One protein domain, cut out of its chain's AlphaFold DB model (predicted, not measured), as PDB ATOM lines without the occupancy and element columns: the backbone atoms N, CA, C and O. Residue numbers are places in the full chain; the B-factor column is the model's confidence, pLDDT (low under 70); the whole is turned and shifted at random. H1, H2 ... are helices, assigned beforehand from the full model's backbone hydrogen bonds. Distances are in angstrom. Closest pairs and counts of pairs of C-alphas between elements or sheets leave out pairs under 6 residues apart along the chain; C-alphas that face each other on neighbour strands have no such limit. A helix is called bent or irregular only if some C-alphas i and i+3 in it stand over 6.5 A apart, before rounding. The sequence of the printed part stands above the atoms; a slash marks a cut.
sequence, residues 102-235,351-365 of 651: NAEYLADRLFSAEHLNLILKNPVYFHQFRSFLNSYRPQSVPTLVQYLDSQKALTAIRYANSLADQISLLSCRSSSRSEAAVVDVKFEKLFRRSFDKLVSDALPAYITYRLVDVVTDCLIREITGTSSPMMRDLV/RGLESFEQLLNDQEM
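This is residues 102 to 235 and 351 to 365 of the 651 residues of the protein "PAC domain-containing protein" of Pyrenophora tritici-repentis (strain Pt-1C-BFP) (UniProt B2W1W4). Two long helices make the length: H5, which runs nearly straight through its bend, and H4, which packs by its first part on H5a and then runs off at a slant, so that H4 and H5b reach toward opposite ends. The short helices H1, H2, H3 and H7 gather loosely beside the middle of H5, H6 folds back on the far part of H5b, and residues 170 to 175, of which 170 belongs to H4, stick out. The printed part has 149 residues with seven named helices, H1 to H7 in order, and no named strand; the class is all helix. It is loose, with a radius of gyration of the C-alphas of 21.3 A and spans of 76 by 37 by 26 A.

H1, residues 102 to 110, begins with C-alpha 102 at (-10.013, 40.174, 18.676). H2 is residues 113 to 121 and H3 residues 123 to 136, 19.7 A long. H4, residues 138 to 170, is 49.2 A long and only just irregular: C-alphas 139 and 142 are 6.9 A apart. H5, residues 185 to 223, was assigned as one helix by its hydrogen bonds but is bent, with C-alphas 200 and 203 6.7 A apart. Its arms are H5a, residues 185 to 200, 22.2 A, and H5b, residues 203 to 223, 30.1 A, ending at (8.895, 23.368, 5.450). H6 is residues 229 to 235, and H7, residues 354 to 365, 17.1 A long, ends at (-7.562, 57.970, 12.935).

The arms H5a and H5b stand at a shallow tilt of 13 degrees. H5a, with residues 191 to 198, touches H4, with residues 140 to 150; they form a helical hairpin at a steep tilt of 44 degrees, opposite ways, the closest C-alphas being those of Thr 143 and Ser 194, 5.9 A apart. H3 and H4 are another helical hairpin, closest at the C-alphas of Leu 133 and Val 141, 6.2 A. H3 only just touches H5b, with 3 pairs of C-alphas within 8 A, the closest Phe 129 and Tyr 206 at 6.8 A; they are about perpendicular at 89 degrees. H2 and H3 touch only at the corner, with the C-alphas of Leu 120 and Phe 126 5.0 A apart. H7 touches H2 with residues 355 to 359, closest at the C-alphas of Ile 119 and Ser 355, 6.3 A. H1 is close to but not clearly touching H7, the C-alphas of Leu 110 and Phe 356 being 6.8 A apart. H6 touches H5b at a steep tilt of 55 degrees, opposite ways, closest at the C-alphas of Cys 218 and Val 235, 7.0 A. Each O i to N i+4 pair is within hydrogen-bond range in H1, H2, H3, H5a and H5b, against 27 of 29 in H4, 5 of 8 in H7 and 1 of 3 in H6, where 3 of 4 O i to N i+3 pairs are.

The C-alphas farthest apart, Arg 173 and Gly 225, are 76.8 A apart. Residues 236 to 350 are not printed, and C-alphas 235 and 351 are 12.2 A apart across the cut. The link from H4 to H5, 14 residues, is long. Mean pLDDT of the printed part is 83.5, with values under 70 at residues 170 to 177, 227 to 235, 352 and 363 to 365.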
ATOM      1  N   ASN A 102     -10.248  39.587  19.993       71.19
ATOM      2  CA  ASN A 102     -10.013  40.174  18.676       71.19
ATOM      3  C   ASN A 102     -10.512  39.296  17.525       71.19
ATOM      4  O   ASN A 102     -10.942  39.851  16.525       71.19
ATOM      5  N   ALA A 103     -10.504  37.962  17.611       84.38
ATOM      6  CA  ALA A 103     -10.783  37.132  16.427       84.38
ATOM      7  C   ALA A 103     -12.217  37.301  15.892       84.38
ATOM      8  O   ALA A 103     -12.418  37.379  14.681       84.38
ATOM      9  N   GLU A 104     -13.215  37.424  16.776       88.75
ATOM     10  CA  GLU A 104     -14.590  37.746  16.366       88.75
ATOM     11  C   GLU A 104     -14.687  39.140  15.746       88.75
ATOM     12  O   GLU A 104     -15.315  39.313  14.706       88.75
ATOM     13  N   TYR A 105     -14.035  40.124  16.371       86.44
ATOM     14  CA  TYR A 105     -13.995  41.496  15.879       86.44
ATOM     15  C   TYR A 105     -13.341  41.583  14.493       86.44
ATOM     16  O   TYR A 105     -13.882  42.195  13.572       86.44
ATOM     17  N   LEU A 106     -12.197  40.919  14.327       88.19
ATOM     18  CA  LEU A 106     -11.474  40.810  13.069       88.19
ATOM     19  C   LEU A 106     -12.330  40.104  12.020       88.19
ATOM     20  O   LEU A 106     -12.382  40.578  10.893       88.19
ATOM     21  N   ALA A 107     -13.046  39.030  12.373       90.38
ATOM     22  CA  ALA A 107     -13.963  38.353  11.459       90.38
ATOM     23  C   ALA A 107     -15.088  39.289  10.982       90.38
ATOM     24  O   ALA A 107     -15.318  39.412   9.778       90.38
ATOM     25  N   ASP A 108     -15.755  39.987  11.903       89.62
ATOM     26  CA  ASP A 108     -16.844  40.913  11.578       89.62
ATOM     27  C   ASP A 108     -16.357  42.048  10.660       89.62
ATOM     28  O   ASP A 108     -17.040  42.412   9.699       89.62
ATOM     29  N   ARG A 109     -15.142  42.562  10.890       89.38
ATOM     30  CA  ARG A 109     -14.512  43.588  10.041       89.38
ATOM     31  C   ARG A 109     -14.053  43.049   8.692       89.38
ATOM     32  O   ARG A 109     -14.283  43.699   7.671       89.38
ATOM     33  N   LEU A 110     -13.440  41.871   8.666       90.00
ATOM     34  CA  LEU A 110     -12.894  41.247   7.463       90.00
ATOM     35  C   LEU A 110     -13.987  41.007   6.416       90.00
ATOM     36  O   LEU A 110     -13.773  41.252   5.231       90.00
ATOM     37  N   PHE A 111     -15.177  40.594   6.849       91.12
ATOM     38  CA  PHE A 111     -16.320  40.348   5.965       91.12
ATOM     39  C   PHE A 111     -17.343  41.497   5.962       91.12
ATOM     40  O   PHE A 111     -18.488  41.311   5.545       91.12
ATOM     41  N   SER A 112     -16.940  42.688   6.410       91.75
ATOM     42  CA  SER A 112     -17.812  43.861   6.479       91.75
ATOM     43  C   SER A 112     -18.065  44.515   5.115       91.75
ATOM     44  O   SER A 112     -17.264  44.444   4.178       91.75
ATOM     45  N   ALA A 113     -19.176  45.250   5.035       91.38
ATOM     46  CA  ALA A 113     -19.473  46.154   3.926       91.38
ATOM     47  C   ALA A 113     -18.406  47.253   3.757       91.38
ATOM     48  O   ALA A 113     -18.124  47.679   2.636       91.38
ATOM     49  N   GLU A 114     -17.807  47.708   4.860       90.00
ATOM     50  CA  GLU A 114     -16.754  48.728   4.864       90.00
ATOM     51  C   GLU A 114     -15.510  48.233   4.127       90.00
ATOM     52  O   GLU A 114     -14.989  48.942   3.265       90.00
ATOM     53  N   HIS A 115     -15.096  46.987   4.382       92.06
ATOM     54  CA  HIS A 115     -13.955  46.385   3.701       92.06
ATOM     55  C   HIS A 115     -14.184  46.283   2.188       92.06
ATOM     56  O   HIS A 115     -13.313  46.664   1.403       92.06
ATOM     57  N   LEU A 116     -15.374  45.839   1.757       93.00
ATOM     58  CA  LEU A 116     -15.705  45.805   0.331       93.00
ATOM     59  C   LEU A 116     -15.661  47.211  -0.280       93.00
ATOM     60  O   LEU A 116     -15.088  47.393  -1.349       93.00
ATOM     61  N   ASN A 117     -16.218  48.214   0.397       90.50
ATOM     62  CA  ASN A 117     -16.179  49.591  -0.087       90.50
ATOM     63  C   ASN A 117     -14.748  50.127  -0.216       90.50
ATOM     64  O   ASN A 117     -14.456  50.821  -1.187       90.50
ATOM     65  N   LEU A 118     -13.850  49.790   0.711       90.94
ATOM     66  CA  LEU A 118     -12.434  50.151   0.621       90.94
ATOM     67  C   LEU A 118     -11.779  49.515  -0.616       90.94
ATOM     68  O   LEU A 118     -11.134  50.215  -1.401       90.94
ATOM     69  N   ILE A 119     -12.025  48.221  -0.851       90.94
ATOM     70  CA  ILE A 119     -11.542  47.507  -2.044       90.94
ATOM     71  C   ILE A 119     -12.062  48.161  -3.331       90.94
ATOM     72  O   ILE A 119     -11.304  48.315  -4.284       90.94
ATOM     73  N   LEU A 120     -13.340  48.548  -3.370       89.69
ATOM     74  CA  LEU A 120     -13.961  49.155  -4.552       89.69
ATOM     75  C   LEU A 120     -13.517  50.609  -4.790       89.69
ATOM     76  O   LEU A 120     -13.511  51.054  -5.935       89.69
ATOM     77  N   LYS A 121     -13.148  51.353  -3.739       86.88
ATOM     78  CA  LYS A 121     -12.660  52.740  -3.845       86.88
ATOM     79  C   LYS A 121     -11.225  52.822  -4.367       86.88
ATOM     80  O   LYS A 121     -10.905  53.746  -5.113       86.88
ATOM     81  N   ASN A 122     -10.353  51.899  -3.962       88.12
ATOM     82  CA  ASN A 122      -8.953  51.915  -4.376       88.12
ATOM     83  C   ASN A 122      -8.788  51.246  -5.758       88.12
ATOM     84  O   ASN A 122      -9.110  50.064  -5.895       88.12
ATOM     85  N   PRO A 123      -8.239  51.933  -6.780       85.88
ATOM     86  CA  PRO A 123      -8.132  51.381  -8.134       85.88
ATOM     87  C   PRO A 123      -7.257  50.122  -8.211       85.88
ATOM     88  O   PRO A 123      -7.522  49.241  -9.031       85.88
ATOM     89  N   VAL A 124      -6.241  50.001  -7.348       88.81
ATOM     90  CA  VAL A 124      -5.333  48.844  -7.326       88.81
ATOM     91  C   VAL A 124      -6.064  47.606  -6.812       88.81
ATOM     92  O   VAL A 124      -6.079  46.571  -7.486       88.81
ATOM     93  N   TYR A 125      -6.726  47.712  -5.655       90.25
ATOM     94  CA  TYR A 125      -7.488  46.602  -5.079       90.25
ATOM     95  C   TYR A 125      -8.710  46.256  -5.925       90.25
ATOM     96  O   TYR A 125      -8.999  45.075  -6.123       90.25
ATOM     97  N   PHE A 126      -9.373  47.255  -6.507       90.12
ATOM     98  CA  PHE A 126     -10.491  47.041  -7.417       90.12
ATOM     99  C   PHE A 126     -10.072  46.255  -8.663       90.12
ATOM    100  O   PHE A 126     -10.755  45.303  -9.052       90.12
ATOM    101  N   HIS A 127      -8.931  46.592  -9.273       88.94
ATOM    102  CA  HIS A 127      -8.408  45.848 -10.417       88.94
ATOM    103  C   HIS A 127      -8.093  44.388 -10.048       88.94
ATOM    104  O   HIS A 127      -8.480  43.470 -10.777       88.94
ATOM    105  N   GLN A 128      -7.447  44.157  -8.900       88.38
ATOM    106  CA  GLN A 128      -7.161  42.808  -8.394       88.38
ATOM    107  C   GLN A 128      -8.452  42.011  -8.143       88.38
ATOM    108  O   GLN A 128      -8.576  40.873  -8.601       88.38
ATOM    109  N   PHE A 129      -9.444  42.630  -7.501       90.69
ATOM    110  CA  PHE A 129     -10.753  42.038  -7.239       90.69
ATOM    111  C   PHE A 129     -11.503  41.694  -8.534       90.69
ATOM    112  O   PHE A 129     -11.998  40.577  -8.698       90.69
ATOM    113  N   ARG A 130     -11.535  42.608  -9.509       89.81
ATOM    114  CA  ARG A 130     -12.170  42.380 -10.817       89.81
ATOM    115  C   ARG A 130     -11.477  41.264 -11.599       89.81
ATOM    116  O   ARG A 130     -12.157  40.417 -12.179       89.81
ATOM    117  N   SER A 131     -10.143  41.238 -11.602       87.31
ATOM    118  CA  SER A 131      -9.352  40.173 -12.235       87.31
ATOM    119  C   SER A 131      -9.655  38.805 -11.617       87.31
ATOM    120  O   SER A 131      -9.881  37.826 -12.340       87.31
ATOM    121  N   PHE A 132      -9.763  38.750 -10.284       88.94
ATOM    122  CA  PHE A 132     -10.173  37.552  -9.559       88.94
ATOM    123  C   PHE A 132     -11.577  37.090  -9.968       88.94
ATOM    124  O   PHE A 132     -11.752  35.928 -10.338       88.94
ATOM    125  N   LEU A 133     -12.573  37.981  -9.974       88.75
ATOM    126  CA  LEU A 133     -13.939  37.609 -10.353       88.75
ATOM    127  C   LEU A 133     -14.021  37.096 -11.793       88.75
ATOM    128  O   LEU A 133     -14.654  36.070 -12.034       88.75
ATOM    129  N   ASN A 134     -13.332  37.741 -12.736       86.62
ATOM    130  CA  ASN A 134     -13.288  37.290 -14.128       86.62
ATOM    131  C   ASN A 134     -12.648  35.902 -14.279       86.62
ATOM    132  O   ASN A 134     -13.078  35.113 -15.120       86.62
ATOM    133  N   SER A 135     -11.632  35.603 -13.471       83.38
ATOM    134  CA  SER A 135     -10.856  34.365 -13.587       83.38
ATOM    135  C   SER A 135     -11.482  33.188 -12.834       83.38
ATOM    136  O   SER A 135     -11.452  32.061 -13.327       83.38
ATOM    137  N   TYR A 136     -12.050  33.434 -11.649       76.69
ATOM    138  CA  TYR A 136     -12.466  32.385 -10.712       76.69
ATOM    139  C   TYR A 136     -13.981  32.325 -10.479       76.69
ATOM    140  O   TYR A 136     -14.506  31.239 -10.234       76.69
ATOM    141  N   ARG A 137     -14.710  33.447 -10.575       82.25
ATOM    142  CA  ARG A 137     -16.166  33.505 -10.325       82.25
ATOM    143  C   ARG A 137     -16.904  34.395 -11.336       82.25
ATOM    144  O   ARG A 137     -17.485  35.415 -10.956       82.25
ATOM    145  N   PRO A 138     -16.990  33.976 -12.614       84.88
ATOM    146  CA  PRO A 138     -17.663  34.760 -13.654       84.88
ATOM    147  C   PRO A 138     -19.156  34.988 -13.361       84.88
ATOM    148  O   PRO A 138     -19.735  35.965 -13.820       84.88
ATOM    149  N   GLN A 139     -19.772  34.130 -12.539       87.31
ATOM    150  CA  GLN A 139     -21.171  34.233 -12.104       87.31
ATOM    151  C   GLN A 139     -21.463  35.521 -11.308       87.31
ATOM    152  O   GLN A 139     -22.593  36.011 -11.309       87.31
ATOM    153  N   SER A 140     -20.459  36.066 -10.615       88.75
ATOM    154  CA  SER A 140     -20.605  37.242  -9.746       88.75
ATOM    155  C   SER A 140     -20.300  38.553 -10.481       88.75
ATOM    156  O   SER A 140     -20.679  39.622 -10.004       88.75
ATOM    157  N   VAL A 141     -19.687  38.485 -11.670       89.75
ATOM    158  CA  VAL A 141     -19.336  39.655 -12.495       89.75
ATOM    159  C   VAL A 141     -20.569  40.481 -12.893       89.75
ATOM    160  O   VAL A 141     -20.529  41.694 -12.692       89.75
ATOM    161  N   PRO A 142     -21.699  39.896 -13.349       91.94
ATOM    162  CA  PRO A 142     -22.899  40.680 -13.650       91.94
ATOM    163  C   PRO A 142     -23.460  41.416 -12.427       91.94
ATOM    164  O   PRO A 142     -23.975  42.519 -12.558       91.94
ATOM    165  N   THR A 143     -23.331  40.831 -11.227       92.06
ATOM    166  CA  THR A 143     -23.766  41.483  -9.978       92.06
ATOM    167  C   THR A 143     -22.869  42.679  -9.642       92.06
ATOM    168  O   THR A 143     -23.376  43.714  -9.218       92.06
ATOM    169  N   LEU A 144     -21.555  42.573  -9.885       91.50
ATOM    170  CA  LEU A 144     -20.629  43.699  -9.734       91.50
ATOM    171  C   LEU A 144     -20.942  44.825 -10.725       91.50
ATOM    172  O   LEU A 144     -21.019  45.978 -10.319       91.50
ATOM    173  N   VAL A 145     -21.154  44.500 -12.002       90.56
ATOM    174  CA  VAL A 145     -21.515  45.497 -13.027       90.56
ATOM    175  C   VAL A 145     -22.814  46.204 -12.646       90.56
ATOM    176  O   VAL A 145     -22.848  47.428 -12.601       90.56
ATOM    177  N   GLN A 146     -23.841  45.445 -12.251       91.06
ATOM    178  CA  GLN A 146     -25.107  46.009 -11.784       91.06
ATOM    179  C   GLN A 146     -24.920  46.953 -10.587       91.06
ATOM    180  O   GLN A 146     -25.561  48.002 -10.531       91.06
ATOM    181  N   TYR A 147     -24.057  46.599  -9.633       92.19
ATOM    182  CA  TYR A 147     -23.735  47.460  -8.497       92.19
ATOM    183  C   TYR A 147     -23.055  48.764  -8.942       92.19
ATOM    184  O   TYR A 147     -23.491  49.840  -8.535       92.19
ATOM    185  N   LEU A 148     -22.042  48.684  -9.810       90.56
ATOM    186  CA  LEU A 148     -21.308  49.853 -10.308       90.56
ATOM    187  C   LEU A 148     -22.210  50.784 -11.122       90.56
ATOM    188  O   LEU A 148     -22.200  51.992 -10.901       90.56
ATOM    189  N   ASP A 149     -23.045  50.235 -12.003       90.81
ATOM    190  CA  ASP A 149     -24.002  51.023 -12.785       90.81
ATOM    191  C   ASP A 149     -25.060  51.676 -11.886       90.81
ATOM    192  O   ASP A 149     -25.441  52.830 -12.092       90.81
ATOM    193  N   SER A 150     -25.478  50.980 -10.826       91.12
ATOM    194  CA  SER A 150     -26.384  51.555  -9.830       91.12
ATOM    195  C   SER A 150     -25.724  52.686  -9.035       91.12
ATOM    196  O   SER A 150     -26.365  53.701  -8.758       91.12
ATOM    197  N   GLN A 151     -24.436  52.548  -8.706       90.06
ATOM    198  CA  GLN A 151     -23.654  53.586  -8.039       90.06
ATOM    199  C   GLN A 151     -23.487  54.819  -8.940       90.06
ATOM    200  O   GLN A 151     -23.703  55.936  -8.476       90.06
ATOM    201  N   LYS A 152     -23.202  54.629 -10.237       90.44
ATOM    202  CA  LYS A 152     -23.174  55.720 -11.229       90.44
ATOM    203  C   LYS A 152     -24.506  56.468 -11.280       90.44
ATOM    204  O   LYS A 152     -24.517  57.696 -11.231       90.44
ATOM    205  N   ALA A 153     -25.625  55.743 -11.342       91.81
ATOM    206  CA  ALA A 153     -26.958  56.343 -11.376       91.81
ATOM    207  C   ALA A 153     -27.257  57.157 -10.107       91.81
ATOM    208  O   ALA A 153     -27.752  58.281 -10.196       91.81
ATOM    209  N   LEU A 154     -26.900  56.633  -8.929       90.12
ATOM    210  CA  LEU A 154     -27.083  57.341  -7.662       90.12
ATOM    211  C   LEU A 154     -26.243  58.624  -7.602       90.12
ATOM    212  O   LEU A 154     -26.759  59.675  -7.220       90.12
ATOM    213  N   THR A 155     -24.975  58.569  -8.016       89.88
ATOM    214  CA  THR A 155     -24.104  59.751  -8.064       89.88
ATOM    215  C   THR A 155     -24.596  60.775  -9.091       89.88
ATOM    216  O   THR A 155     -24.551  61.974  -8.828       89.88
ATOM    217  N   ALA A 156     -25.153  60.337 -10.223       91.56
ATOM    218  CA  ALA A 156     -25.757  61.230 -11.211       91.56
ATOM    219  C   ALA A 156     -27.009  61.951 -10.673       91.56
ATOM    220  O   ALA A 156     -27.168  63.150 -10.900       91.56
ATOM    221  N   ILE A 157     -27.866  61.254  -9.917       91.00
ATOM    222  CA  ILE A 157     -29.022  61.862  -9.235       91.00
ATOM    223  C   ILE A 157     -28.553  62.884  -8.194       91.00
ATOM    224  O   ILE A 157     -29.065  64.002  -8.153       91.00
ATOM    225  N   ARG A 158     -27.531  62.544  -7.395       89.38
ATOM    226  CA  ARG A 158     -26.919  63.479  -6.434       89.38
ATOM    227  C   ARG A 158     -26.371  64.724  -7.125       89.38
ATOM    228  O   ARG A 158     -26.612  65.831  -6.655       89.38
ATOM    229  N   TYR A 159     -25.698  64.556  -8.262       91.25
ATOM    230  CA  TYR A 159     -25.204  65.672  -9.064       91.25
ATOM    231  C   TYR A 159     -26.353  66.565  -9.554       91.25
ATOM    232  O   TYR A 159     -26.308  67.778  -9.347       91.25
ATOM    233  N   ALA A 160     -27.413  65.979 -10.120       91.25
ATOM    234  CA  ALA A 160     -28.587  66.723 -10.578       91.25
ATOM    235  C   ALA A 160     -29.251  67.526  -9.444       91.25
ATOM    236  O   ALA A 160     -29.559  68.702  -9.625       91.25
ATOM    237  N   ASN A 161     -29.397  66.924  -8.261       90.50
ATOM    238  CA  ASN A 161     -29.958  67.595  -7.087       90.50
ATOM    239  C   ASN A 161     -29.036  68.707  -6.561       90.50
ATOM    240  O   ASN A 161     -29.514  69.795  -6.258       90.50
ATOM    241  N   SER A 162     -27.714  68.498  -6.550       87.75
ATOM    242  CA  SER A 162     -26.752  69.541  -6.154       87.75
ATOM    243  C   SER A 162     -26.795  70.768  -7.079       87.75
ATOM    244  O   SER A 162     -26.661  71.905  -6.622       87.75
ATOM    245  N   LEU A 163     -27.031  70.562  -8.381       88.50
ATOM    246  CA  LEU A 163     -27.236  71.645  -9.344       88.50
ATOM    247  C   LEU A 163     -28.575  72.358  -9.135       88.50
ATOM    248  O   LEU A 163     -28.629  73.585  -9.202       88.50
ATOM    249  N   ALA A 164     -29.648  71.607  -8.879       86.81
ATOM    250  CA  ALA A 164     -30.967  72.171  -8.606       86.81
ATOM    251  C   ALA A 164     -30.958  73.056  -7.351       86.81
ATOM    252  O   ALA A 164     -31.520  74.155  -7.369       86.81
ATOM    253  N   ASP A 165     -30.233  72.638  -6.312       84.06
ATOM    254  CA  ASP A 165     -29.987  73.446  -5.120       84.06
ATOM    255  C   ASP A 165     -29.216  74.733  -5.455       84.06
ATOM    256  O   ASP A 165     -29.608  75.812  -5.011       84.06
ATOM    257  N   GLN A 166     -28.163  74.670  -6.284       81.56
ATOM    258  CA  GLN A 166     -27.435  75.875  -6.714       81.56
ATOM    259  C   GLN A 166     -28.314  76.865  -7.486       81.56
ATOM    260  O   GLN A 166     -28.261  78.066  -7.224       81.56
ATOM    261  N   ILE A 167     -29.140  76.381  -8.414       82.88
ATOM    262  CA  ILE A 167     -30.050  77.229  -9.200       82.88
ATOM    263  C   ILE A 167     -31.112  77.869  -8.293       82.88
ATOM    264  O   ILE A 167     -31.449  79.046  -8.449       82.88
ATOM    265  N   SER A 168     -31.605  77.113  -7.311       79.81
ATOM    266  CA  SER A 168     -32.596  77.594  -6.344       79.81
ATOM    267  C   SER A 168     -32.017  78.669  -5.420       79.81
ATOM    268  O   SER A 168     -32.683  79.669  -5.155       79.81
ATOM    269  N   LEU A 169     -30.746  78.534  -5.011       71.50
ATOM    270  CA  LEU A 169     -30.028  79.555  -4.236       71.50
ATOM    271  C   LEU A 169     -29.858  80.875  -5.003       71.50
ATOM    272  O   LEU A 169     -29.927  81.940  -4.396       71.50
ATOM    273  N   LEU A 170     -29.671  80.820  -6.325       69.00
ATOM    274  CA  LEU A 170     -29.551  82.013  -7.171       69.00
ATOM    275  C   LEU A 170     -30.893  82.738  -7.385       69.00
ATOM    276  O   LEU A 170     -30.898  83.915  -7.736       69.00
ATOM    277  N   SER A 171     -32.027  82.061  -7.170       67.00
ATOM    278  CA  SER A 171     -33.365  82.599  -7.476       67.00
ATOM    279  C   SER A 171     -34.056  83.354  -6.327       67.00
ATOM    280  O   SER A 171     -35.183  83.810  -6.511       67.00
ATOM    281  N   CYS A 172     -33.418  83.527  -5.159       53.12
ATOM    282  CA  CYS A 172     -33.891  84.333  -4.009       53.12
ATOM    283  C   CYS A 172     -35.364  84.130  -3.575       53.12
ATOM    284  O   CYS A 172     -35.944  84.985  -2.903       53.12
ATOM    285  N   ARG A 173     -35.995  83.007  -3.930       51.97
ATOM    286  CA  ARG A 173     -37.379  82.692  -3.569       51.97
ATOM    287  C   ARG A 173     -37.432  81.281  -3.008       51.97
ATOM    288  O   ARG A 173     -37.225  80.316  -3.730       51.97
ATOM    289  N   SER A 174     -37.779  81.215  -1.726       48.22
ATOM    290  CA  SER A 174     -38.005  80.032  -0.888       48.22
ATOM    291  C   SER A 174     -36.760  79.312  -0.352       48.22
ATOM    292  O   SER A 174     -35.830  78.960  -1.067       48.22
ATOM    293  N   SER A 175     -36.777  79.076   0.961       55.59
ATOM    294  CA  SER A 175     -35.795  78.301   1.733       55.59
ATOM    295  C   SER A 175     -35.942  76.783   1.543       55.59
ATOM    296  O   SER A 175     -35.352  76.009   2.297       55.59
ATOM    297  N   SER A 176     -36.767  76.343   0.590       58.47
ATOM    298  CA  SER A 176     -37.042  74.933   0.327       58.47
ATOM    299  C   SER A 176     -36.048  74.368  -0.681       58.47
ATOM    300  O   SER A 176     -35.867  74.922  -1.763       58.47
ATOM    301  N   ARG A 177     -35.417  73.250  -0.306       62.78
ATOM    302  CA  ARG A 177     -34.564  72.434  -1.180       62.78
ATOM    303  C   ARG A 177     -35.358  72.017  -2.416       62.78
ATOM    304  O   ARG A 177     -36.512  71.612  -2.281       62.78
ATOM    305  N   SER A 178     -34.752  72.133  -3.591       71.31
ATOM    306  CA  SER A 178     -35.387  71.743  -4.849       71.31
ATOM    307  C   SER A 178     -34.742  70.454  -5.330       71.31
ATOM    308  O   SER A 178     -33.572  70.441  -5.706       71.31
ATOM    309  N   GLU A 179     -35.485  69.353  -5.285       78.19
ATOM    310  CA  GLU A 179     -35.006  68.051  -5.747       78.19
ATOM    311  C   GLU A 179     -35.334  67.891  -7.237       78.19
ATOM    312  O   GLU A 179     -36.500  67.869  -7.628       78.19
ATOM    313  N   ALA A 180     -34.310  67.779  -8.087       82.62
ATOM    314  CA  ALA A 180     -34.491  67.529  -9.519       82.62
ATOM    315  C   ALA A 180     -34.862  66.071  -9.822       82.62
ATOM    316  O   ALA A 180     -35.551  65.804 -10.806       82.62
ATOM    317  N   ALA A 181     -34.386  65.124  -9.012       88.25
ATOM    318  CA  ALA A 181     -34.617  63.700  -9.200       88.25
ATOM    319  C   ALA A 181     -34.680  62.953  -7.860       88.25
ATOM    320  O   ALA A 181     -33.863  63.174  -6.964       88.25
ATOM    321  N   VAL A 182     -35.624  62.016  -7.756       89.06
ATOM    322  CA  VAL A 182     -35.828  61.153  -6.583       89.06
ATOM    323  C   VAL A 182     -35.522  59.706  -6.962       89.06
ATOM    324  O   VAL A 182     -35.841  59.256  -8.064       89.06
ATOM    325  N   VAL A 183     -34.891  58.968  -6.048       89.88
ATOM    326  CA  VAL A 183     -34.575  57.546  -6.235       89.88
ATOM    327  C   VAL A 183     -35.808  56.701  -5.907       89.88
ATOM    328  O   VAL A 183     -36.378  56.824  -4.826       89.88
ATOM    329  N   ASP A 184     -36.207  55.809  -6.816       92.88
ATOM    330  CA  ASP A 184     -37.278  54.841  -6.546       92.88
ATOM    331  C   ASP A 184     -36.843  53.825  -5.470       92.88
ATOM    332  O   ASP A 184     -35.762  53.232  -5.531       92.88
ATOM    333  N   VAL A 185     -37.735  53.548  -4.518       91.56
ATOM    334  CA  VAL A 185     -37.555  52.548  -3.457       91.56
ATOM    335  C   VAL A 185     -37.279  51.155  -4.035       91.56
ATOM    336  O   VAL A 185     -36.520  50.376  -3.452       91.56
ATOM    337  N   LYS A 186     -37.873  50.802  -5.187       92.12
ATOM    338  CA  LYS A 186     -37.589  49.510  -5.844       92.12
ATOM    339  C   LYS A 186     -36.142  49.431  -6.322       92.12
ATOM    340  O   LYS A 186     -35.506  48.391  -6.149       92.12
ATOM    341  N   PHE A 187     -35.625  50.521  -6.884       91.62
ATOM    342  CA  PHE A 187     -34.240  50.616  -7.330       91.62
ATOM    343  C   PHE A 187     -33.272  50.526  -6.147       91.62
ATOM    344  O   PHE A 187     -32.330  49.735  -6.184       91.62
ATOM    345  N   GLU A 188     -33.554  51.235  -5.052       89.25
ATOM    346  CA  GLU A 188     -32.728  51.184  -3.844       89.25
ATOM    347  C   GLU A 188     -32.656  49.767  -3.247       89.25
ATOM    348  O   GLU A 188     -31.582  49.291  -2.875       89.25
ATOM    349  N   LYS A 189     -33.780  49.039  -3.221       91.06
ATOM    350  CA  LYS A 189     -33.803  47.633  -2.784       91.06
ATOM    351  C   LYS A 189     -32.971  46.724  -3.691       91.06
ATOM    352  O   LYS A 189     -32.294  45.829  -3.187       91.06
ATOM    353  N   LEU A 190     -33.013  46.928  -5.010       89.81
ATOM    354  CA  LEU A 190     -32.198  46.162  -5.961       89.81
ATOM    355  C   LEU A 190     -30.703  46.448  -5.791       89.81
ATOM    356  O   LEU A 190     -29.903  45.510  -5.804       89.81
ATOM    357  N   PHE A 191     -30.336  47.713  -5.588       90.62
ATOM    358  CA  PHE A 191     -28.967  48.127  -5.287       90.62
ATOM    359  C   PHE A 191     -28.442  47.443  -4.020       90.62
ATOM    360  O   PHE A 191     -27.437  46.733  -4.083       90.62
ATOM    361  N   ARG A 192     -29.172  47.565  -2.900       90.75
ATOM    362  CA  ARG A 192     -28.808  46.934  -1.619       90.75
ATOM    363  C   ARG A 192     -28.668  45.421  -1.756       90.75
ATOM    364  O   ARG A 192     -27.645  44.868  -1.385       90.75
ATOM    365  N   ARG A 193     -29.624  44.754  -2.412       91.38
ATOM    366  CA  ARG A 193     -29.561  43.301  -2.649       91.38
ATOM    367  C   ARG A 193     -28.335  42.885  -3.467       91.38
ATOM    368  O   ARG A 193     -27.770  41.820  -3.221       91.38
ATOM    369  N   SER A 194     -27.958  43.682  -4.465       91.00
ATOM    370  CA  SER A 194     -26.786  43.404  -5.304       91.00
ATOM    371  C   SER A 194     -25.502  43.544  -4.489       91.00
ATOM    372  O   SER A 194     -24.632  42.679  -4.569       91.00
ATOM    373  N   PHE A 195     -25.428  44.572  -3.643       92.00
ATOM    374  CA  PHE A 195     -24.324  44.783  -2.712       92.00
ATOM    375  C   PHE A 195     -24.226  43.672  -1.654       92.00
ATOM    376  O   PHE A 195     -23.171  43.060  -1.514       92.00
ATOM    377  N   ASP A 196     -25.329  43.314  -0.995       91.88
ATOM    378  CA  ASP A 196     -25.369  42.245   0.014       91.88
ATOM    379  C   ASP A 196     -24.937  40.893  -0.571       91.88
ATOM    380  O   ASP A 196     -24.274  40.085   0.084       91.88
ATOM    381  N   LYS A 197     -25.269  40.638  -1.841       91.69
ATOM    382  CA  LYS A 197     -24.809  39.447  -2.562       91.69
ATOM    383  C   LYS A 197     -23.296  39.471  -2.808       91.69
ATOM    384  O   LYS A 197     -22.653  38.428  -2.711       91.69
ATOM    385  N   LEU A 198     -22.714  40.636  -3.102       92.75
ATOM    386  CA  LEU A 198     -21.259  40.775  -3.228       92.75
ATOM    387  C   LEU A 198     -20.565  40.564  -1.877       92.75
ATOM    388  O   LEU A 198     -19.587  39.821  -1.822       92.75
ATOM    389  N   VAL A 199     -21.096  41.136  -0.792       92.88
ATOM    390  CA  VAL A 199     -20.547  40.981   0.566       92.88
ATOM    391  C   VAL A 199     -20.649  39.536   1.062       92.88
ATOM    392  O   VAL A 199     -19.700  39.017   1.633       92.88
ATOM    393  N   SER A 200     -21.767  38.848   0.821       90.31
ATOM    394  CA  SER A 200     -21.984  37.485   1.339       90.31
ATOM    395  C   SER A 200     -21.289  36.373   0.541       90.31
ATOM    396  O   SER A 200     -21.050  35.289   1.087       90.31
ATOM    397  N   ASP A 201     -20.970  36.606  -0.737       88.69
ATOM    398  CA  ASP A 201     -20.415  35.576  -1.625       88.69
ATOM    399  C   ASP A 201     -19.087  35.968  -2.289       88.69
ATOM    400  O   ASP A 201     -18.112  35.222  -2.204       88.69
ATOM    401  N   ALA A 202     -19.019  37.128  -2.946       91.06
ATOM    402  CA  ALA A 202     -17.844  37.520  -3.727       91.06
ATOM    403  C   ALA A 202     -16.656  37.932  -2.843       91.06
ATOM    404  O   ALA A 202     -15.526  37.518  -3.107       91.06
ATOM    405  N   LEU A 203     -16.915  38.716  -1.793       93.31
ATOM    406  CA  LEU A 203     -15.896  39.189  -0.860       93.31
ATOM    407  C   LEU A 203     -15.220  38.023  -0.109       93.31
ATOM    408  O   LEU A 203     -13.997  37.915  -0.215       93.31
ATOM    409  N   PRO A 204     -15.945  37.094   0.557       92.19
ATOM    410  CA  PRO A 204     -15.316  35.967   1.239       92.19
ATOM    411  C   PRO A 204     -14.447  35.108   0.326       92.19
ATOM    412  O   PRO A 204     -13.369  34.670   0.725       92.19
ATOM    413  N   ALA A 205     -14.884  34.903  -0.917       89.50
ATOM    414  CA  ALA A 205     -14.127  34.138  -1.896       89.50
ATOM    415  C   ALA A 205     -12.818  34.827  -2.294       89.50
ATOM    416  O   ALA A 205     -11.791  34.163  -2.403       89.50
ATOM    417  N   TYR A 206     -12.845  36.148  -2.490       90.69
ATOM    418  CA  TYR A 206     -11.647  36.928  -2.797       90.69
ATOM    419  C   TYR A 206     -10.652  36.941  -1.633       90.69
ATOM    420  O   TYR A 206      -9.457  36.736  -1.834       90.69
ATOM    421  N   ILE A 207     -11.149  37.134  -0.409       91.00
ATOM    422  CA  ILE A 207     -10.322  37.120   0.801       91.00
ATOM    423  C   ILE A 207      -9.682  35.743   0.981       91.00
ATOM    424  O   ILE A 207      -8.474  35.644   1.169       91.00
ATOM    425  N   THR A 208     -10.473  34.678   0.840       89.75
ATOM    426  CA  THR A 208      -9.969  33.302   0.925       89.75
ATOM    427  C   THR A 208      -8.906  33.035  -0.136       89.75
ATOM    428  O   THR A 208      -7.869  32.466   0.185       89.75
ATOM    429  N   TYR A 209      -9.113  33.490  -1.378       87.12
ATOM    430  CA  TYR A 209      -8.126  33.372  -2.454       87.12
ATOM    431  C   TYR A 209      -6.777  33.984  -2.066       87.12
ATOM    432  O   TYR A 209      -5.751  33.311  -2.120       87.12
ATOM    433  N   ARG A 210      -6.788  35.238  -1.609       86.94
ATOM    434  CA  ARG A 210      -5.564  35.949  -1.226       86.94
ATOM    435  C   ARG A 210      -4.875  35.322  -0.018       86.94
ATOM    436  O   ARG A 210      -3.653  35.216  -0.008       86.94
ATOM    437  N   LEU A 211      -5.639  34.883   0.977       86.44
ATOM    438  CA  LEU A 211      -5.068  34.294   2.186       86.44
ATOM    439  C   LEU A 211      -4.515  32.894   1.962       86.44
ATOM    440  O   LEU A 211      -3.484  32.568   2.534       86.44
ATOM    441  N   VAL A 212      -5.127  32.098   1.087       85.75
ATOM    442  CA  VAL A 212      -4.549  30.818   0.665       85.75
ATOM    443  C   VAL A 212      -3.161  31.021   0.053       85.75
ATOM    444  O   VAL A 212      -2.255  30.259   0.379       85.75
ATOM    445  N   ASP A 213      -2.968  32.045  -0.782       81.50
ATOM    446  CA  ASP A 213      -1.665  32.333  -1.395       81.50
ATOM    447  C   ASP A 213      -0.615  32.731  -0.341       81.50
ATOM    448  O   ASP A 213       0.503  32.212  -0.347       81.50
ATOM    449  N   VAL A 214      -0.985  33.598   0.609       83.50
ATOM    450  CA  VAL A 214      -0.091  34.035   1.696       83.50
ATOM    451  C   VAL A 214       0.274  32.873   2.618       83.50
ATOM    452  O   VAL A 214       1.449  32.652   2.903       83.50
ATOM    453  N   VAL A 215      -0.722  32.101   3.059       83.50
ATOM    454  CA  VAL A 215      -0.525  30.931   3.925       83.50
ATOM    455  C   VAL A 215       0.336  29.883   3.224       83.50
ATOM    456  O   VAL A 215       1.229  29.312   3.838       83.50
ATOM    457  N   THR A 216       0.128  29.676   1.923       82.94
ATOM    458  CA  THR A 216       0.956  28.778   1.112       82.94
ATOM    459  C   THR A 216       2.420  29.184   1.145       82.94
ATOM    460  O   THR A 216       3.270  28.347   1.431       82.94
ATOM    461  N   ASP A 217       2.737  30.447   0.865       79.88
ATOM    462  CA  ASP A 217       4.124  30.923   0.894       79.88
ATOM    463  C   ASP A 217       4.739  30.798   2.299       79.88
ATOM    464  O   ASP A 217       5.888  30.368   2.432       79.88
ATOM    465  N   CYS A 218       3.960  31.077   3.352       80.94
ATOM    466  CA  CYS A 218       4.400  30.901   4.737       80.94
ATOM    467  C   CYS A 218       4.775  29.444   5.040       80.94
ATOM    468  O   CYS A 218       5.894  29.183   5.484       80.94
ATOM    469  N   LEU A 219       3.883  28.503   4.721       80.06
ATOM    470  CA  LEU A 219       4.092  27.072   4.946       80.06
ATOM    471  C   LEU A 219       5.245  26.513   4.102       80.06
ATOM    472  O   LEU A 219       6.042  25.717   4.589       80.06
ATOM    473  N   ILE A 220       5.402  26.951   2.843       81.62
ATOM    474  CA  ILE A 220       6.548  26.542   2.013       81.62
ATOM    475  C   ILE A 220       7.852  26.944   2.690       81.62
ATOM    476  O   ILE A 220       8.748  26.112   2.813       81.62
ATOM    477  N   ARG A 221       7.962  28.202   3.131       81.44
ATOM    478  CA  ARG A 221       9.182  28.724   3.761       81.44
ATOM    479  C   ARG A 221       9.475  28.064   5.101       81.44
ATOM    480  O   ARG A 221      10.649  27.927   5.444       81.44
ATOM    481  N   GLU A 222       8.441  27.663   5.832       80.31
ATOM    482  CA  GLU A 222       8.566  26.868   7.051       80.31
ATOM    483  C   GLU A 222       9.122  25.473   6.747       80.31
ATOM    484  O   GLU A 222      10.187  25.119   7.252       80.31
ATOM    485  N   ILE A 223       8.479  24.725   5.843       80.06
ATOM    486  CA  ILE A 223       8.895  23.368   5.450       80.06
ATOM    487  C   ILE A 223      10.322  23.369   4.883       80.06
ATOM    488  O   ILE A 223      11.091  22.438   5.122       80.06
ATOM    489  N   THR A 224      10.707  24.407   4.130       81.81
ATOM    490  CA  THR A 224      12.063  24.528   3.576       81.81
ATOM    491  C   THR A 224      13.089  25.108   4.551       81.81
ATOM    492  O   THR A 224      14.269  25.172   4.197       81.81
ATOM    493  N   GLY A 225      12.677  25.548   5.746       76.62
ATOM    494  CA  GLY A 225      13.552  26.144   6.760       76.62
ATOM    495  C   GLY A 225      14.124  27.517   6.383       76.62
ATOM    496  O   GLY A 225      15.147  27.931   6.922       76.62
ATOM    497  N   THR A 226      13.498  28.228   5.441       76.44
ATOM    498  CA  THR A 226      13.919  29.560   4.961       76.44
ATOM    499  C   THR A 226      13.087  30.697   5.565       76.44
ATOM    500  O   THR A 226      13.123  31.824   5.074       76.44
ATOM    501  N   SER A 227      12.309  30.418   6.611       68.75
ATOM    502  CA  SER A 227      11.473  31.404   7.298       68.75
ATOM    503  C   SER A 227      12.316  32.493   7.979       68.75
ATOM    504  O   SER A 227      13.182  32.193   8.805       68.75
ATOM    505  N   SER A 228      12.018  33.762   7.686       68.19
ATOM    506  CA  SER A 228      12.527  34.909   8.455       68.19
ATOM    507  C   SER A 228      12.084  34.811   9.928       68.19
ATOM    508  O   SER A 228      10.987  34.310  10.175       68.19
ATOM    509  N   PRO A 229      12.868  35.287  10.920       64.75
ATOM    510  CA  PRO A 229      12.448  35.321  12.328       64.75
ATOM    511  C   PRO A 229      11.071  35.966  12.539       64.75
ATOM    512  O   PRO A 229      10.257  35.391  13.245       64.75
ATOM    513  N   MET A 230      10.756  37.053  11.828       62.03
ATOM    514  CA  MET A 230       9.431  37.691  11.881       62.03
ATOM    515  C   MET A 230       8.303  36.793  11.336       62.03
ATOM    516  O   MET A 230       7.171  36.866  11.798       62.03
ATOM    517  N   MET A 231       8.599  35.931  10.355       61.66
ATOM    518  CA  MET A 231       7.628  34.955   9.850       61.66
ATOM    519  C   MET A 231       7.459  33.774  10.803       61.66
ATOM    520  O   MET A 231       6.382  33.201  10.834       61.66
ATOM    521  N   ARG A 232       8.480  33.410  11.590       63.66
ATOM    522  CA  ARG A 232       8.374  32.297  12.545       63.66
ATOM    523  C   ARG A 232       7.326  32.564  13.619       63.66
ATOM    524  O   ARG A 232       6.564  31.658  13.911       63.66
ATOM    525  N   ASP A 233       7.217  33.791  14.114       60.97
ATOM    526  CA  ASP A 233       6.194  34.143  15.110       60.97
ATOM    527  C   ASP A 233       4.773  34.113  14.514       60.97
ATOM    528  O   ASP A 233       3.830  33.682  15.168       60.97
ATOM    529  N   LEU A 234       4.623  34.482  13.234       57.97
ATOM    530  CA  LEU A 234       3.360  34.360  12.485       57.97
ATOM    531  C   LEU A 234       2.976  32.905  12.193       57.97
ATOM    532  O   LEU A 234       1.797  32.579  12.076       57.97
ATOM    533  N   VAL A 235       3.985  32.050  12.047       55.84
ATOM    534  CA  VAL A 235       3.873  30.641  11.669       55.84
ATOM    535  C   VAL A 235       3.766  29.718  12.885       55.84
ATOM    536  O   VAL A 235       3.205  28.639  12.759       55.84
ATOM    537  N   ARG A 351      -1.846  41.652   8.137       72.12
ATOM    538  CA  ARG A 351      -0.745  41.050   7.384       72.12
ATOM    539  C   ARG A 351      -1.279  40.042   6.362       72.12
ATOM    540  O   ARG A 351      -2.081  39.165   6.662       72.12
ATOM    541  N   GLY A 352      -0.831  40.182   5.117       69.44
ATOM    542  CA  GLY A 352      -1.283  39.355   3.995       69.44
ATOM    543  C   GLY A 352      -2.502  39.894   3.239       69.44
ATOM    544  O   GLY A 352      -2.811  39.371   2.166       69.44
ATOM    545  N   LEU A 353      -3.158  40.950   3.734       82.94
ATOM    546  CA  LEU A 353      -4.247  41.638   3.039       82.94
ATOM    547  C   LEU A 353      -4.106  43.158   3.208       82.94
ATOM    548  O   LEU A 353      -4.606  43.746   4.163       82.94
ATOM    549  N   GLU A 354      -3.477  43.821   2.237       85.19
ATOM    550  CA  GLU A 354      -3.154  45.251   2.349       85.19
ATOM    551  C   GLU A 354      -4.417  46.128   2.471       85.19
ATOM    552  O   GLU A 354      -4.424  47.144   3.163       85.19
ATOM    553  N   SER A 355      -5.524  45.712   1.843       86.06
ATOM    554  CA  SER A 355      -6.821  46.392   1.962       86.06
ATOM    555  C   SER A 355      -7.411  46.309   3.370       86.06
ATOM    556  O   SER A 355      -8.133  47.210   3.791       86.06
ATOM    557  N   PHE A 356      -7.122  45.230   4.098       88.25
ATOM    558  CA  PHE A 356      -7.594  45.042   5.465       88.25
ATOM    559  C   PHE A 356      -6.696  45.774   6.463       88.25
ATOM    560  O   PHE A 356      -7.204  46.388   7.392       88.25
ATOM    561  N   GLU A 357      -5.382  45.793   6.233       86.81
ATOM    562  CA  GLU A 357      -4.447  46.627   6.996       86.81
ATOM    563  C   GLU A 357      -4.848  48.108   6.949       86.81
ATOM    564  O   GLU A 357      -4.958  48.754   7.989       86.81
ATOM    565  N   GLN A 358      -5.171  48.631   5.760       85.88
ATOM    566  CA  GLN A 358      -5.695  49.995   5.622       85.88
ATOM    567  C   GLN A 358      -6.993  50.201   6.408       85.88
ATOM    568  O   GLN A 358      -7.128  51.209   7.094       85.88
ATOM    569  N   LEU A 359      -7.917  49.235   6.360       86.19
ATOM    570  CA  LEU A 359      -9.168  49.314   7.116       86.19
ATOM    571  C   LEU A 359      -8.922  49.412   8.626       86.19
ATOM    572  O   LEU A 359      -9.625  50.159   9.297       86.19
ATOM    573  N   LEU A 360      -7.954  48.659   9.157       85.19
ATOM    574  CA  LEU A 360      -7.606  48.687  10.578       85.19
ATOM    575  C   LEU A 360      -6.939  50.018  10.968       85.19
ATOM    576  O   LEU A 360      -7.318  50.609  11.979       85.19
ATOM    577  N   ASN A 361      -6.025  50.530  10.139       81.88
ATOM    578  CA  ASN A 361      -5.310  51.790  10.383       81.88
ATOM    579  C   ASN A 361      -6.220  53.026  10.285       81.88
ATOM    580  O   ASN A 361      -6.083  53.963  11.073       81.88
ATOM    581  N   ASP A 362      -7.184  53.027   9.360       74.00
ATOM    582  CA  ASP A 362      -8.153  54.118   9.211       74.00
ATOM    583  C   ASP A 362      -8.980  54.322  10.495       74.00
ATOM    584  O   ASP A 362      -9.444  55.428  10.766       74.00
ATOM    585  N   GLN A 363      -9.133  53.295  11.340       60.69
ATOM    586  CA  GLN A 363      -9.877  53.406  12.597       60.69
ATOM    587  C   GLN A 363      -9.098  54.079  13.724       60.69
ATOM    588  O   GLN A 363      -9.703  54.811  14.509       60.69
ATOM    589  N   GLU A 364      -7.777  53.895  13.790       54.19
ATOM    590  CA  GLU A 364      -6.940  54.622  14.756       54.19
ATOM    591  C   GLU A 364      -7.038  56.144  14.531       54.19
ATOM    592  O   GLU A 364      -6.938  56.932  15.472       54.19
ATOM    593  N   MET A 365      -7.350  56.566  13.301       48.62
ATOM    594  CA  MET A 365      -7.562  57.970  12.935       48.62
ATOM    595  C   MET A 365      -8.973  58.500  13.272       48.62
ATOM    596  O   MET A 365      -9.144  59.711  13.433       48.62
TER     597      MET A 365